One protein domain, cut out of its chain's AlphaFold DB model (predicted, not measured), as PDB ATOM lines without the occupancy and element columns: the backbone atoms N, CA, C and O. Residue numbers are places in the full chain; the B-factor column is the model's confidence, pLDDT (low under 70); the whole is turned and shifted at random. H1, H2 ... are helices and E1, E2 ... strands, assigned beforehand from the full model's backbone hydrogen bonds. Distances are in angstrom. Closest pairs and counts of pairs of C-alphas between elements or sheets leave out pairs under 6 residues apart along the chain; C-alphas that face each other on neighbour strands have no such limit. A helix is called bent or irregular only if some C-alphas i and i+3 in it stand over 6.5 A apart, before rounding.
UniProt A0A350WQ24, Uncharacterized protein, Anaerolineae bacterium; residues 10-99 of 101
ATOM      1  N   GLN A  10      31.233 -25.429  24.639       88.69
ATOM      2  CA  GLN A  10      30.519 -26.654  24.974       88.69
ATOM      3  C   GLN A  10      31.533 -27.735  25.331       88.69
ATOM      4  O   GLN A  10      32.370 -28.107  24.509       88.69
ATOM      5  N   VAL A  11      31.430 -28.270  26.548       93.62
ATOM      6  CA  VAL A  11      32.116 -29.513  26.915       93.62
ATOM      7  C   VAL A  11      31.322 -30.674  26.323       93.62
ATOM      8  O   VAL A  11      30.153 -30.876  26.652       93.62
ATOM      9  N   VAL A  12      31.958 -31.434  25.439       96.38
ATOM     10  CA  VAL A  12      31.356 -32.557  24.722       96.38
ATOM     11  C   VAL A  12      32.007 -33.844  25.206       96.38
ATOM     12  O   VAL A  12      33.224 -33.988  25.156       96.38
ATOM     13  N   HIS A  13      31.204 -34.800  25.673       97.56
ATOM     14  CA  HIS A  13      31.699 -36.151  25.941       97.56
ATOM     15  C   HIS A  13      32.034 -36.841  24.616       97.56
ATOM     16  O   HIS A  13      31.175 -36.936  23.733       97.56
ATOM     17  N   THR A  14      33.285 -37.277  24.482       98.25
ATOM     18  CA  THR A  14      33.861 -37.803  23.241       98.25
ATOM     19  C   THR A  14      34.660 -39.077  23.532       98.25
ATOM     20  O   THR A  14      35.891 -39.043  23.523       98.25
ATOM     21  N   PRO A  15      33.984 -40.192  23.866       98.31
ATOM     22  CA  PRO A  15      34.644 -41.444  24.210       98.31
ATOM     23  C   PRO A  15      35.348 -42.079  23.003       98.31
ATOM     24  O   PRO A  15      35.077 -41.755  21.848       98.31
ATOM     25  N   GLY A  16      36.242 -43.022  23.290       98.00
ATOM     26  CA  GLY A  16      36.895 -43.869  22.291       98.00
ATOM     27  C   GLY A  16      38.381 -44.028  22.575       98.00
ATOM     28  O   GLY A  16      38.850 -45.141  22.796       98.00
ATOM     29  N   HIS A  17      39.122 -42.918  22.691       98.06
ATOM     30  CA  HIS A  17      40.505 -42.989  23.177       98.06
ATOM     31  C   HIS A  17      40.543 -43.520  24.620       98.06
ATOM     32  O   HIS A  17      41.271 -44.460  24.929       98.06
ATOM     33  N   SER A  18      39.666 -42.981  25.466       98.25
ATOM     34  CA  SER A  18      39.294 -43.535  26.768       98.25
ATOM     35  C   SER A  18      37.781 -43.360  26.995       98.25
ATOM     36  O   SER A  18      37.144 -42.590  26.264       98.25
ATOM     37  N   PRO A  19      37.170 -43.998  28.011       97.81
ATOM     38  CA  PRO A  19      35.735 -43.869  28.265       97.81
ATOM     39  C   PRO A  19      35.377 -42.479  28.815       97.81
ATOM     40  O   PRO A  19      34.257 -42.002  28.638       97.81
ATOM     41  N   GLY A  20      36.339 -41.823  29.475       96.69
ATOM     42  CA  GLY A  20      36.199 -40.498  30.081       96.69
ATOM     43  C   GLY A  20      36.683 -39.344  29.202       96.69
ATOM     44  O   GLY A  20      36.734 -38.216  29.681       96.69
ATOM     45  N   SER A  21      37.060 -39.602  27.946       97.94
ATOM     46  CA  SER A  21      37.541 -38.559  27.038       97.94
ATOM     47  C   SER A  21      36.465 -37.491  26.797       97.94
ATOM     48  O   SER A  21      35.297 -37.797  26.547       97.94
ATOM     49  N   ILE A  22      36.873 -36.224  26.865       98.06
ATOM     50  CA  ILE A  22      36.040 -35.049  26.595       98.06
ATOM     51  C   ILE A  22      36.744 -34.129  25.602       98.06
ATOM     52  O   ILE A  22      37.968 -34.148  25.490       98.06
ATOM     53  N   SER A  23      35.959 -33.299  24.930       97.94
ATOM     54  CA  SER A  23      36.432 -32.223  24.067       97.94
ATOM     55  C   SER A  23      35.779 -30.903  24.465       97.94
ATOM     56  O   SER A  23      34.684 -30.890  25.030       97.94
ATOM     57  N   VAL A  24      36.428 -29.789  24.145       96.69
ATOM     58  CA  VAL A  24      35.868 -28.440  24.299       96.69
ATOM     59  C   VAL A  24      35.695 -27.838  22.913       96.69
ATOM     60  O   VAL A  24      36.673 -27.701  22.185       96.69
ATOM     61  N   LEU A  25      34.459 -27.504  22.543       96.31
ATOM     62  CA  LEU A  25      34.117 -26.879  21.263       96.31
ATOM     63  C   LEU A  25      33.703 -25.424  21.486       96.31
ATOM     64  O   LEU A  25      32.778 -25.160  22.256       96.31
ATOM     65  N   LEU A  26      34.361 -24.501  20.792       95.38
ATOM     66  CA  LEU A  26      34.021 -23.079  20.802       95.38
ATOM     67  C   LEU A  26      32.982 -22.761  19.715       95.38
ATOM     68  O   LEU A  26      32.938 -23.427  18.682       95.38
ATOM     69  N   GLU A  27      32.176 -21.708  19.897       91.12
ATOM     70  CA  GLU A  27      31.220 -21.249  18.863       91.12
ATOM     71  C   GLU A  27      31.885 -20.898  17.517       91.12
ATOM     72  O   GLU A  27      31.256 -21.014  16.464       91.12
ATOM     73  N   SER A  28      33.153 -20.486  17.528       93.25
ATOM     74  CA  SER A  28      33.939 -20.168  16.330       93.25
ATOM     75  C   SER A  28      34.396 -21.410  15.543       93.25
ATOM     76  O   SER A  28      34.744 -21.300  14.362       93.25
ATOM     77  N   GLY A  29      34.275 -22.603  16.135       95.94
ATOM     78  CA  GLY A  29      34.568 -23.893  15.508       95.94
ATOM     79  C   GLY A  29      35.932 -24.483  15.874       95.94
ATOM     80  O   GLY A  29      36.248 -25.584  15.425       95.94
ATOM     81  N   GLU A  30      36.748 -23.810  16.682       97.81
ATOM     82  CA  GLU A  30      37.920 -24.423  17.303       97.81
ATOM     83  C   GLU A  30      37.479 -25.518  18.274       97.81
ATOM     84  O   GLU A  30      36.573 -25.328  19.094       97.81
ATOM     85  N   VAL A  31      38.139 -26.670  18.194       98.12
ATOM     86  CA  VAL A  31      37.869 -27.806  19.064       98.12
ATOM     87  C   VAL A  31      39.155 -28.333  19.689       98.12
ATOM     88  O   VAL A  31      40.101 -28.701  18.995       98.12
ATOM     89  N   PHE A  32      39.175 -28.395  21.017       98.12
ATOM     90  CA  PHE A  32      40.254 -28.975  21.811       98.12
ATOM     91  C   PHE A  32      39.867 -30.402  22.168       98.12
ATOM     92  O   PHE A  32      38.893 -30.611  22.891       98.12
ATOM     93  N   VAL A  33      40.597 -31.378  21.634       98.31
ATOM     94  CA  VAL A  33      40.123 -32.775  21.572       98.31
ATOM     95  C   VAL A  33      40.950 -33.756  22.395       98.31
ATOM     96  O   VAL A  33      40.684 -34.958  22.387       98.31
ATOM     97  N   GLY A  34      41.974 -33.270  23.099       97.56
ATOM     98  CA  GLY A  34      42.918 -34.143  23.790       97.56
ATOM     99  C   GLY A  34      43.541 -35.146  22.814       97.56
ATOM    100  O   GLY A  34      43.997 -34.764  21.734       97.56
ATOM    101  N   ASP A  35      43.483 -36.428  23.168       97.81
ATOM    102  CA  ASP A  35      44.063 -37.533  22.394       97.81
ATOM    103  C   ASP A  35      43.103 -38.134  21.353       97.81
ATOM    104  O   ASP A  35      43.340 -39.226  20.844       97.81
ATOM    105  N   LEU A  36      42.012 -37.444  20.994       97.62
ATOM    106  CA  LEU A  36      41.172 -37.852  19.856       97.62
ATOM    107  C   LEU A  36      41.827 -37.579  18.497       97.62
ATOM    108  O   LEU A  36      41.335 -38.054  17.475       97.62
ATOM    109  N   ALA A  37      42.913 -36.812  18.468       98.25
ATOM    110  CA  ALA A  37      43.747 -36.601  17.299       98.25
ATOM    111  C   ALA A  37      45.190 -36.316  17.709       98.25
ATOM    112  O   ALA A  37      45.464 -35.942  18.848       98.25
ATOM    113  N   MET A  38      46.116 -36.475  16.766       98.12
ATOM    114  CA  MET A  38      47.540 -36.230  16.986       98.12
ATOM    115  C   MET A  38      48.179 -35.610  15.745       98.12
ATOM    116  O   MET A  38      47.834 -35.964  14.618       98.12
ATOM    117  N   ASN A  39      49.142 -34.719  15.961       97.75
ATOM    118  CA  ASN A  39      49.954 -34.065  14.932       97.75
ATOM    119  C   ASN A  39      51.393 -33.807  15.426       97.75
ATOM    120  O   ASN A  39      51.949 -32.716  15.286       97.75
ATOM    121  N   ALA A  40      51.990 -34.799  16.083       95.62
ATOM    122  CA  ALA A  40      53.351 -34.725  16.603       95.62
ATOM    123  C   ALA A  40      54.242 -35.745  15.893       95.62
ATOM    124  O   ALA A  40      53.918 -36.928  15.902       95.62
ATOM    125  N   TRP A  41      55.382 -35.307  15.350       92.00
ATOM    126  CA  TRP A  41      56.268 -36.126  14.502       92.00
ATOM    127  C   TRP A  41      56.727 -37.451  15.139       92.00
ATOM    128  O   TRP A  41      56.983 -38.417  14.426       92.00
ATOM    129  N   TYR A  42      56.825 -37.506  16.471       91.62
ATOM    130  CA  TYR A  42      57.219 -38.704  17.221       91.62
ATOM    131  C   TYR A  42      56.058 -39.690  17.465       91.62
ATOM    132  O   TYR A  42      56.294 -40.791  17.951       91.62
ATOM    133  N   LEU A  43      54.820 -39.311  17.129       94.06
ATOM    134  CA  LEU A  43      53.623 -40.164  17.180       94.06
ATOM    135  C   LEU A  43      53.065 -40.429  15.779       94.06
ATOM    136  O   LEU A  43      52.756 -41.567  15.444       94.06
ATOM    137  N   ARG A  44      52.949 -39.390  14.945       94.31
ATOM    138  CA  ARG A  44      52.475 -39.470  13.561       94.31
ATOM    139  C   ARG A  44      53.312 -38.604  12.626       94.31
ATOM    140  O   ARG A  44      53.668 -37.477  12.956       94.31
ATOM    141  N   SER A  45      53.538 -39.099  11.411       94.06
ATOM    142  CA  SER A  45      54.168 -38.336  10.323       94.06
ATOM    143  C   SER A  45      53.237 -37.295   9.689       94.06
ATOM    144  O   SER A  45      53.716 -36.332   9.096       94.06
ATOM    145  N   THR A  46      51.920 -37.476   9.813       96.12
ATOM    146  CA  THR A  46      50.884 -36.533   9.366       96.12
ATOM    147  C   THR A  46      49.815 -36.363  10.449       96.12
ATOM    148  O   THR A  46      49.585 -37.307  11.207       96.12
ATOM    149  N   PRO A  47      49.123 -35.214  10.523       97.81
ATOM    150  CA  PRO A  47      47.969 -35.048  11.408       97.81
ATOM    151  C   PRO A  47      46.871 -36.081  11.124       97.81
ATOM    152  O   PRO A  47      46.693 -36.500   9.977       97.81
ATOM    153  N   GLY A  48      46.104 -36.458  12.148       98.00
ATOM    154  CA  GLY A  48      44.894 -37.261  11.967       98.00
ATOM    155  C   GLY A  48      44.392 -37.950  13.234       98.00
ATOM    156  O   GLY A  48      44.671 -37.505  14.349       98.00
ATOM    157  N   LEU A  49      43.652 -39.049  13.037       97.88
ATOM    158  CA  LEU A  49      43.142 -39.939  14.087       97.88
ATOM    159  C   LEU A  49      44.261 -40.466  15.013       97.88
ATOM    160  O   LEU A  49      45.432 -40.491  14.617       97.88
ATOM    161  N   PRO A  50      43.948 -40.884  16.251       97.19
ATOM    162  CA  PRO A  50      44.976 -41.289  17.196       97.19
ATOM    163  C   PRO A  50      45.624 -42.608  16.772       97.19
ATOM    164  O   PRO A  50      44.988 -43.465  16.162       97.19
ATOM    165  N   ILE A  51      46.899 -42.785  17.124       94.69
ATOM    166  CA  ILE A  51      47.635 -44.030  16.835       94.69
ATOM    167  C   ILE A  51      47.146 -45.221  17.669       94.69
ATOM    168  O   ILE A  51      47.393 -46.370  17.312       94.69
ATOM    169  N   LEU A  52      46.479 -44.939  18.790       94.06
ATOM    170  CA  LEU A  52      45.922 -45.914  19.713       94.06
ATOM    171  C   LEU A  52      44.645 -45.346  20.335       94.06
ATOM    172  O   LEU A  52      44.589 -44.173  20.706       94.06
ATOM    173  N   ALA A  53      43.643 -46.200  20.491       96.44
ATOM    174  CA  ALA A  53      42.419 -45.920  21.227       96.44
ATOM    175  C   ALA A  53      41.910 -47.220  21.857       96.44
ATOM    176  O   ALA A  53      42.237 -48.307  21.377       96.44
ATOM    177  N   GLN A  54      41.100 -47.111  22.908       98.00
ATOM    178  CA  GLN A  54      40.383 -48.269  23.442       98.00
ATOM    179  C   GLN A  54      39.305 -48.765  22.472       98.00
ATOM    180  O   GLN A  54      39.100 -49.970  22.357       98.00
ATOM    181  N   ASP A  55      38.646 -47.842  21.769       97.75
ATOM    182  CA  ASP A  55      37.613 -48.129  20.780       97.75
ATOM    183  C   ASP A  55      37.672 -47.087  19.650       97.75
ATOM    184  O   ASP A  55      37.310 -45.920  19.828       97.75
ATOM    185  N   MET A  56      38.167 -47.508  18.483       96.75
ATOM    186  CA  MET A  56      38.308 -46.636  17.313       96.75
ATOM    187  C   MET A  56      36.970 -46.293  16.650       96.75
ATOM    188  O   MET A  56      36.849 -45.208  16.078       96.75
ATOM    189  N   ASP A  57      35.955 -47.148  16.754       96.44
ATOM    190  CA  ASP A  57      34.635 -46.849  16.195       96.44
ATOM    191  C   ASP A  57      33.951 -45.754  17.020       96.44
ATOM    192  O   ASP A  57      33.359 -44.830  16.458       96.44
ATOM    193  N   LEU A  58      34.116 -45.776  18.347       97.88
ATOM    194  CA  LEU A  58      33.697 -44.670  19.209       97.88
ATOM    195  C   LEU A  58      34.494 -43.388  18.951       97.88
ATOM    196  O   LEU A  58      33.904 -42.307  18.984       97.88
ATOM    197  N   VAL A  59      35.794 -43.474  18.630       98.50
ATOM    198  CA  VAL A  59      36.566 -42.295  18.189       98.50
ATOM    199  C   VAL A  59      35.929 -41.678  16.941       98.50
ATOM    200  O   VAL A  59      35.701 -40.468  16.903       98.50
ATOM    201  N   VAL A  60      35.598 -42.490  15.933       98.19
ATOM    202  CA  VAL A  60      34.961 -42.006  14.699       98.19
ATOM    203  C   VAL A  60      33.576 -41.419  14.970       98.19
ATOM    204  O   VAL A  60      33.266 -40.337  14.469       98.19
ATOM    205  N   GLN A  61      32.754 -42.067  15.797       98.25
ATOM    206  CA  GLN A  61      31.438 -41.545  16.183       98.25
ATOM    207  C   GLN A  61      31.546 -40.209  16.932       98.25
ATOM    208  O   GLN A  61      30.805 -39.266  16.633       98.25
ATOM    209  N   SER A  62      32.504 -40.091  17.855       98.56
ATOM    210  CA  SER A  62      32.806 -38.844  18.561       98.56
ATOM    211  C   SER A  62      33.207 -37.731  17.597       98.56
ATOM    212  O   SER A  62      32.701 -36.612  17.702       98.56
ATOM    213  N   TRP A  63      34.043 -38.033  16.602       98.62
ATOM    214  CA  TRP A  63      34.411 -37.064  15.575       98.62
ATOM    215  C   TRP A  63      33.244 -36.650  14.683       98.62
ATOM    216  O   TRP A  63      33.056 -35.455  14.462       98.62
ATOM    217  N   LYS A  64      32.420 -37.597  14.212       98.56
ATOM    218  CA  LYS A  64      31.206 -37.288  13.435       98.56
ATOM    219  C   LYS A  64      30.289 -36.331  14.200       98.56
ATOM    220  O   LYS A  64      29.772 -35.380  13.617       98.56
ATOM    221  N   ARG A  65      30.138 -36.536  15.515       98.44
ATOM    222  CA  ARG A  65      29.382 -35.631  16.390       98.44
ATOM    223  C   ARG A  65      30.003 -34.234  16.441       98.44
ATOM    224  O   ARG A  65      29.286 -33.267  16.213       98.44
ATOM    225  N   LEU A  66      31.307 -34.116  16.699       98.50
ATOM    226  CA  LEU A  66      32.000 -32.819  16.742       98.50
ATOM    227  C   LEU A  66      31.899 -32.059  15.409       98.50
ATOM    228  O   LEU A  66      31.621 -30.861  15.403       98.50
ATOM    229  N   ILE A  67      32.056 -32.760  14.284       98.56
ATOM    230  CA  ILE A  67      31.889 -32.195  12.937       98.56
ATOM    231  C   ILE A  67      30.456 -31.681  12.750       98.56
ATOM    232  O   ILE A  67      30.264 -30.541  12.333       98.56
ATOM    233  N   GLY A  68      29.447 -32.480  13.119       98.12
ATOM    234  CA  GLY A  68      28.038 -32.076  13.059       98.12
ATOM    235  C   GLY A  68      27.689 -30.891  13.968       98.12
ATOM    236  O   GLY A  68      26.747 -30.157  13.683       98.12
ATOM    237  N   MET A  69      28.465 -30.674  15.034       96.75
ATOM    238  CA  MET A  69      28.335 -29.530  15.942       96.75
ATOM    239  C   MET A  69      29.081 -28.273  15.460       96.75
ATOM    240  O   MET A  69      28.954 -27.225  16.090       96.75
ATOM    241  N   GLY A  70      29.817 -28.347  14.346       97.44
ATOM    242  CA  GLY A  70      30.471 -27.193  13.722       97.44
ATOM    243  C   GLY A  70      31.977 -27.077  13.964       97.44
ATOM    244  O   GLY A  70      32.520 -25.991  13.763       97.44
ATOM    245  N   ALA A  71      32.661 -28.154  14.365       98.19
ATOM    246  CA  ALA A  71      34.123 -28.168  14.452       98.19
ATOM    247  C   ALA A  71      34.784 -27.861  13.091       98.19
ATOM    248  O   ALA A  71      34.371 -28.385  12.054       98.19
ATOM    249  N   ARG A  72      35.824 -27.020  13.107       98.25
ATOM    250  CA  ARG A  72      36.544 -26.503  11.928       98.25
ATOM    251  C   ARG A  72      38.063 -26.527  12.083       98.25
ATOM    252  O   ARG A  72      38.750 -26.881  11.132       98.25
ATOM    253  N   GLN A  73      38.575 -26.195  13.268       98.69
ATOM    254  CA  GLN A  73      40.010 -26.203  13.566       98.69
ATOM    255  C   GLN A  73      40.284 -27.117  14.759       98.69
ATOM    256  O   GLN A  73      39.666 -26.962  15.812       98.69
ATOM    257  N   VAL A  74      41.185 -28.083  14.595       98.81
ATOM    258  CA  VAL A  74      41.468 -29.123  15.588       98.81
ATOM    259  C   VAL A  74      42.725 -28.783  16.374       98.81
ATOM    260  O   VAL A  74      43.797 -28.650  15.794       98.81
ATOM    261  N   TYR A  75      42.599 -28.745  17.698       98.69
ATOM    262  CA  TYR A  75      43.694 -28.592  18.652       98.69
ATOM    263  C   TYR A  75      43.885 -29.910  19.425       98.69
ATOM    264  O   TYR A  75      43.161 -30.173  20.395       98.69
ATOM    265  N   PRO A  76      44.811 -30.784  18.985       98.44
ATOM    266  CA  PRO A  76      45.130 -32.017  19.700       98.44
ATOM    267  C   PRO A  76      45.999 -31.734  20.935       98.44
ATOM    268  O   PRO A  76      46.673 -30.709  21.009       98.44
ATOM    269  N   ALA A  77      46.059 -32.673  21.884       97.44
ATOM    270  CA  ALA A  77      47.031 -32.595  22.985       97.44
ATOM    271  C   ALA A  77      48.483 -32.773  22.506       97.44
ATOM    272  O   ALA A  77      49.421 -32.287  23.141       97.44
ATOM    273  N   HIS A  78      48.675 -33.452  21.373       97.31
ATOM    274  CA  HIS A  78      49.991 -33.744  20.823       97.31
ATOM    275  C   HIS A  78      50.204 -33.076  19.468       97.31
ATOM    276  O   HIS A  78      49.714 -33.558  18.444       97.31
ATOM    277  N   GLY A  79      51.038 -32.036  19.462       97.06
ATOM    278  CA  GLY A  79      51.538 -31.397  18.248       97.06
ATOM    279  C   GLY A  79      50.761 -30.157  17.823       97.06
ATOM    280  O   GLY A  79      50.080 -29.541  18.637       97.06
ATOM    281  N   ALA A  80      50.927 -29.757  16.561       98.12
ATOM    282  CA  ALA A  80      50.325 -28.530  16.039       98.12
ATOM    283  C   ALA A  80      48.838 -28.714  15.705       98.12
ATOM    284  O   ALA A  80      48.387 -29.819  15.396       98.12
ATOM    285  N   ASP A  81      48.087 -27.620  15.714       98.56
ATOM    286  CA  ASP A  81      46.709 -27.605  15.245       98.56
ATOM    287  C   ASP A  81      46.621 -27.813  13.725       98.56
ATOM    288  O   ASP A  81      47.596 -27.645  12.985       98.56
ATOM    289  N   PHE A  82      45.456 -28.253  13.258       98.75
ATOM    290  CA  PHE A  82      45.227 -28.544  11.845       98.75
ATOM    291  C   PHE A  82      43.732 -28.483  11.476       98.75
ATOM    292  O   PHE A  82      42.872 -28.576  12.356       98.75
ATOM    293  N   PRO A  83      43.391 -28.325  10.185       98.69
ATOM    294  CA  PRO A  83      42.009 -28.095   9.779       98.69
ATOM    295  C   PRO A  83      41.194 -29.406   9.738       98.69
ATOM    296  O   PRO A  83      41.732 -30.495   9.495       98.69
ATOM    297  N   ILE A  84      39.886 -29.318  10.010       98.69
ATOM    298  CA  ILE A  84      38.995 -30.474  10.238       98.69
ATOM    299  C   ILE A  84      38.912 -31.444   9.049       98.69
ATOM    300  O   ILE A  84      38.638 -32.632   9.229       98.69
ATOM    301  N   GLU A  85      39.197 -30.981   7.832       98.69
ATOM    302  CA  GLU A  85      39.156 -31.781   6.605       98.69
ATOM    303  C   GLU A  85      40.131 -32.963   6.656       98.69
ATOM    304  O   GLU A  85      39.922 -33.977   5.989       98.69
ATOM    305  N   ILE A  86      41.193 -32.863   7.460       98.62
ATOM    306  CA  ILE A  86      42.126 -33.971   7.680       98.62
ATOM    307  C   ILE A  86      41.429 -35.110   8.428       98.62
ATOM    308  O   ILE A  86      41.518 -36.259   8.003       98.62
ATOM    309  N   ILE A  87      40.671 -34.799   9.484       98.62
ATOM    310  CA  ILE A  87      39.875 -35.802  10.199       98.62
ATOM    311  C   ILE A  87      38.814 -36.406   9.287       98.62
ATOM    312  O   ILE A  87      38.644 -37.620   9.282       98.62
ATOM    313  N   GLN A  88      38.123 -35.593   8.485       98.56
ATOM    314  CA  GLN A  88      37.110 -36.101   7.553       98.56
ATOM    315  C   GLN A  88      37.699 -37.143   6.588       98.56
ATOM    316  O   GLN A  88      37.105 -38.200   6.388       98.56
ATOM    317  N   LYS A  89      38.894 -36.881   6.043       98.38
ATOM    318  CA  LYS A  89      39.621 -37.838   5.192       98.38
ATOM    319  C   LYS A  89      40.037 -39.095   5.952       98.38
ATOM    320  O   LYS A  89      39.929 -40.196   5.420       98.38
ATOM    321  N   GLU A  90      40.502 -38.952   7.191       97.88
ATOM    322  CA  GLU A  90      40.901 -40.091   8.025       97.88
ATOM    323  C   GLU A  90      39.708 -40.984   8.399       97.88
ATOM    324  O   GLU A  90      39.849 -42.206   8.375       97.88
ATOM    325  N   ILE A  91      38.535 -40.399   8.675       97.75
ATOM    326  CA  ILE A  91      37.278 -41.132   8.902       97.75
ATOM    327  C   ILE A  91      36.882 -41.909   7.649       97.75
ATOM    328  O   ILE A  91      36.679 -43.115   7.732       97.75
ATOM    329  N   GLN A  92      36.857 -41.254   6.483       97.12
ATOM    330  CA  GLN A  92      36.552 -41.929   5.215       97.12
ATOM    331  C   GLN A  92      37.497 -43.114   4.980       97.12
ATOM    332  O   GLN A  92      37.074 -44.212   4.628       97.12
ATOM    333  N   ALA A  93      38.795 -42.914   5.225       95.69
ATOM    334  CA  ALA A  93      39.783 -43.970   5.084       95.69
ATOM    335  C   ALA A  93      39.595 -45.102   6.117       95.69
ATOM    336  O   ALA A  93      39.856 -46.260   5.793       95.69
ATOM    337  N   TRP A  94      39.168 -44.793   7.347       94.31
ATOM    338  CA  TRP A  94      38.839 -45.786   8.377       94.31
ATOM    339  C   TRP A  94      37.642 -46.647   7.976       94.31
ATOM    340  O   TRP A  94      37.736 -47.874   8.018       94.31
ATOM    341  N   GLU A  95      36.549 -46.028   7.541       93.38
ATOM    342  CA  GLU A  95      35.308 -46.700   7.130       93.38
ATOM    343  C   GLU A  95      35.546 -47.636   5.940       93.38
ATOM    344  O   GLU A  95      35.169 -48.808   5.968       93.38
ATOM    345  N   CYS A  96      36.309 -47.179   4.941       92.75
ATOM    346  CA  CYS A  96      36.695 -48.022   3.808       92.75
ATOM    347  C   CYS A  96      37.493 -49.272   4.216       92.75
ATOM    348  O   CYS A  96      37.388 -50.299   3.548       92.75
ATOM    349  N   ARG A  97      38.313 -49.202   5.277       89.94
ATOM    350  CA  ARG A  97      39.120 -50.343   5.752       89.94
ATOM    351  C   ARG A  97      38.357 -51.269   6.693       89.94
ATOM    352  O   ARG A  97      38.633 -52.463   6.705       89.94
ATOM    353  N   SER A  98      37.466 -50.714   7.506       82.69
ATOM    354  CA  SER A  98      36.725 -51.450   8.537       82.69
ATOM    355  C   SER A  98      35.507 -52.186   7.972       82.69
ATOM    356  O   SER A  98      35.040 -53.141   8.585       82.69
ATOM    357  N   GLY A  99      35.024 -51.799   6.785       71.81
ATOM    358  CA  GLY A  99      33.805 -52.369   6.207       71.81
ATOM    359  C   GLY A  99      32.535 -51.906   6.927       71.81
ATOM    360  O   GLY A  99      31.463 -52.467   6.702       71.81
TER     361      GLY A  99
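What this domain is: This is residues 10 to 99 of the 101 residues of an uncharacterized protein of Anaerolineae bacterium (UniProt A0A350WQ24). A small twisted sheet of four strands has one helix, H1, packed over one face and running along its strands. A second helix, H2, lies beside H1 and reaches the sheet only with its residues 85 to 87, while the long loop of residues 40 to 55 leads from the sharply bent strand E3 back to H1. The printed part has 90 residues, with four named strands and two named helices in the order E1, E2, E3, H1, E4, H2; the sheet runs E1, E2, E3, E4 and is mixed, with E1 to E3 antiparallel and E3 and E4 parallel. The class is mixed, helices and strands. The whole is compact, with a radius of gyration of the C-alphas of 11.7 A, and rounded, with spans of 32 by 26 by 23 A.

How they stand to each other: Begin with E1, residues 10 to 13, an edge strand. Its neighbour E2, residues 22 to 26, is antiparallel to it at 155 degrees; look for N 12 and O 23, 2.8 A apart, within hydrogen-bond range. Next comes E3, residues 30 to 39, antiparallel to E2 at 139 degrees, with N 32 and O 24 within hydrogen-bond range at 2.8 A. These three strands form a meander, each the antiparallel neighbour of the one before, and E1 and E2, like E2 and E3, form a hairpin. At residue 34, E3 bends by 102 degrees. Past a long link you reach H1, residues 56 to 68, which is on the sheet at a height over the sheet of 9.4 A. It is over E2 and, only just, over E3, with 3 of its C-alphas falling there; it runs along the strands, at 17 degrees to E2 on the local plane. The closest C-alphas of E3 and H1 are those of Leu 36 and Val 59, 6.6 A apart. E4, residues 73 to 79, is the other edge strand, parallel to E3 at 40 degrees; N 75 and O 31 are 2.8 A apart and N 39 and O 78 also 2.8 A, both within hydrogen-bond range. E3, H1 and E4 form a strand-helix-strand unit, two parallel neighbour strands with a helix between them in the chain, and its crossover is right-handed. E1 and E4 are apart. Last comes H2, residues 85 to 98, which only grazes the sheet, with its residues 85 to 87. H1 and H2 are close but not clearly touching, the closest C-alphas being those of Val 60 and Ile 91 at 6.3 A; they run opposite ways at a steep tilt of 38 degrees, only just steep. In both H1 and H2 every O i to N i+4 pair is within hydrogen-bond range.

Where its parts are: Find C-alpha 10 at (30.519, -26.654, 24.974), where E1 begins; it runs 9.6 A to C-alpha 13. E2 covers 13.5 A from C-alpha 22 to 26, and E3 15.6 A from C-alpha 30 to 39. Look next for C-alpha 56 at (38.308, -46.636, 17.313); from there H1 runs 18.3 A to C-alpha 68. E4 spans 13.5 A from C-alpha 73 to 79. H2 runs 19.9 A and ends at C-alpha 98, (36.725, -51.450, 8.537).

The domain as a whole: The two C-alphas farthest apart are those of Ser 28 and Gly 99, at 33.8 A. The printed part has no cut. The link from E3 to H1, 16 residues, is long. The mean pLDDT of the printed part is 96.5, and no printed residue of this model is under 70.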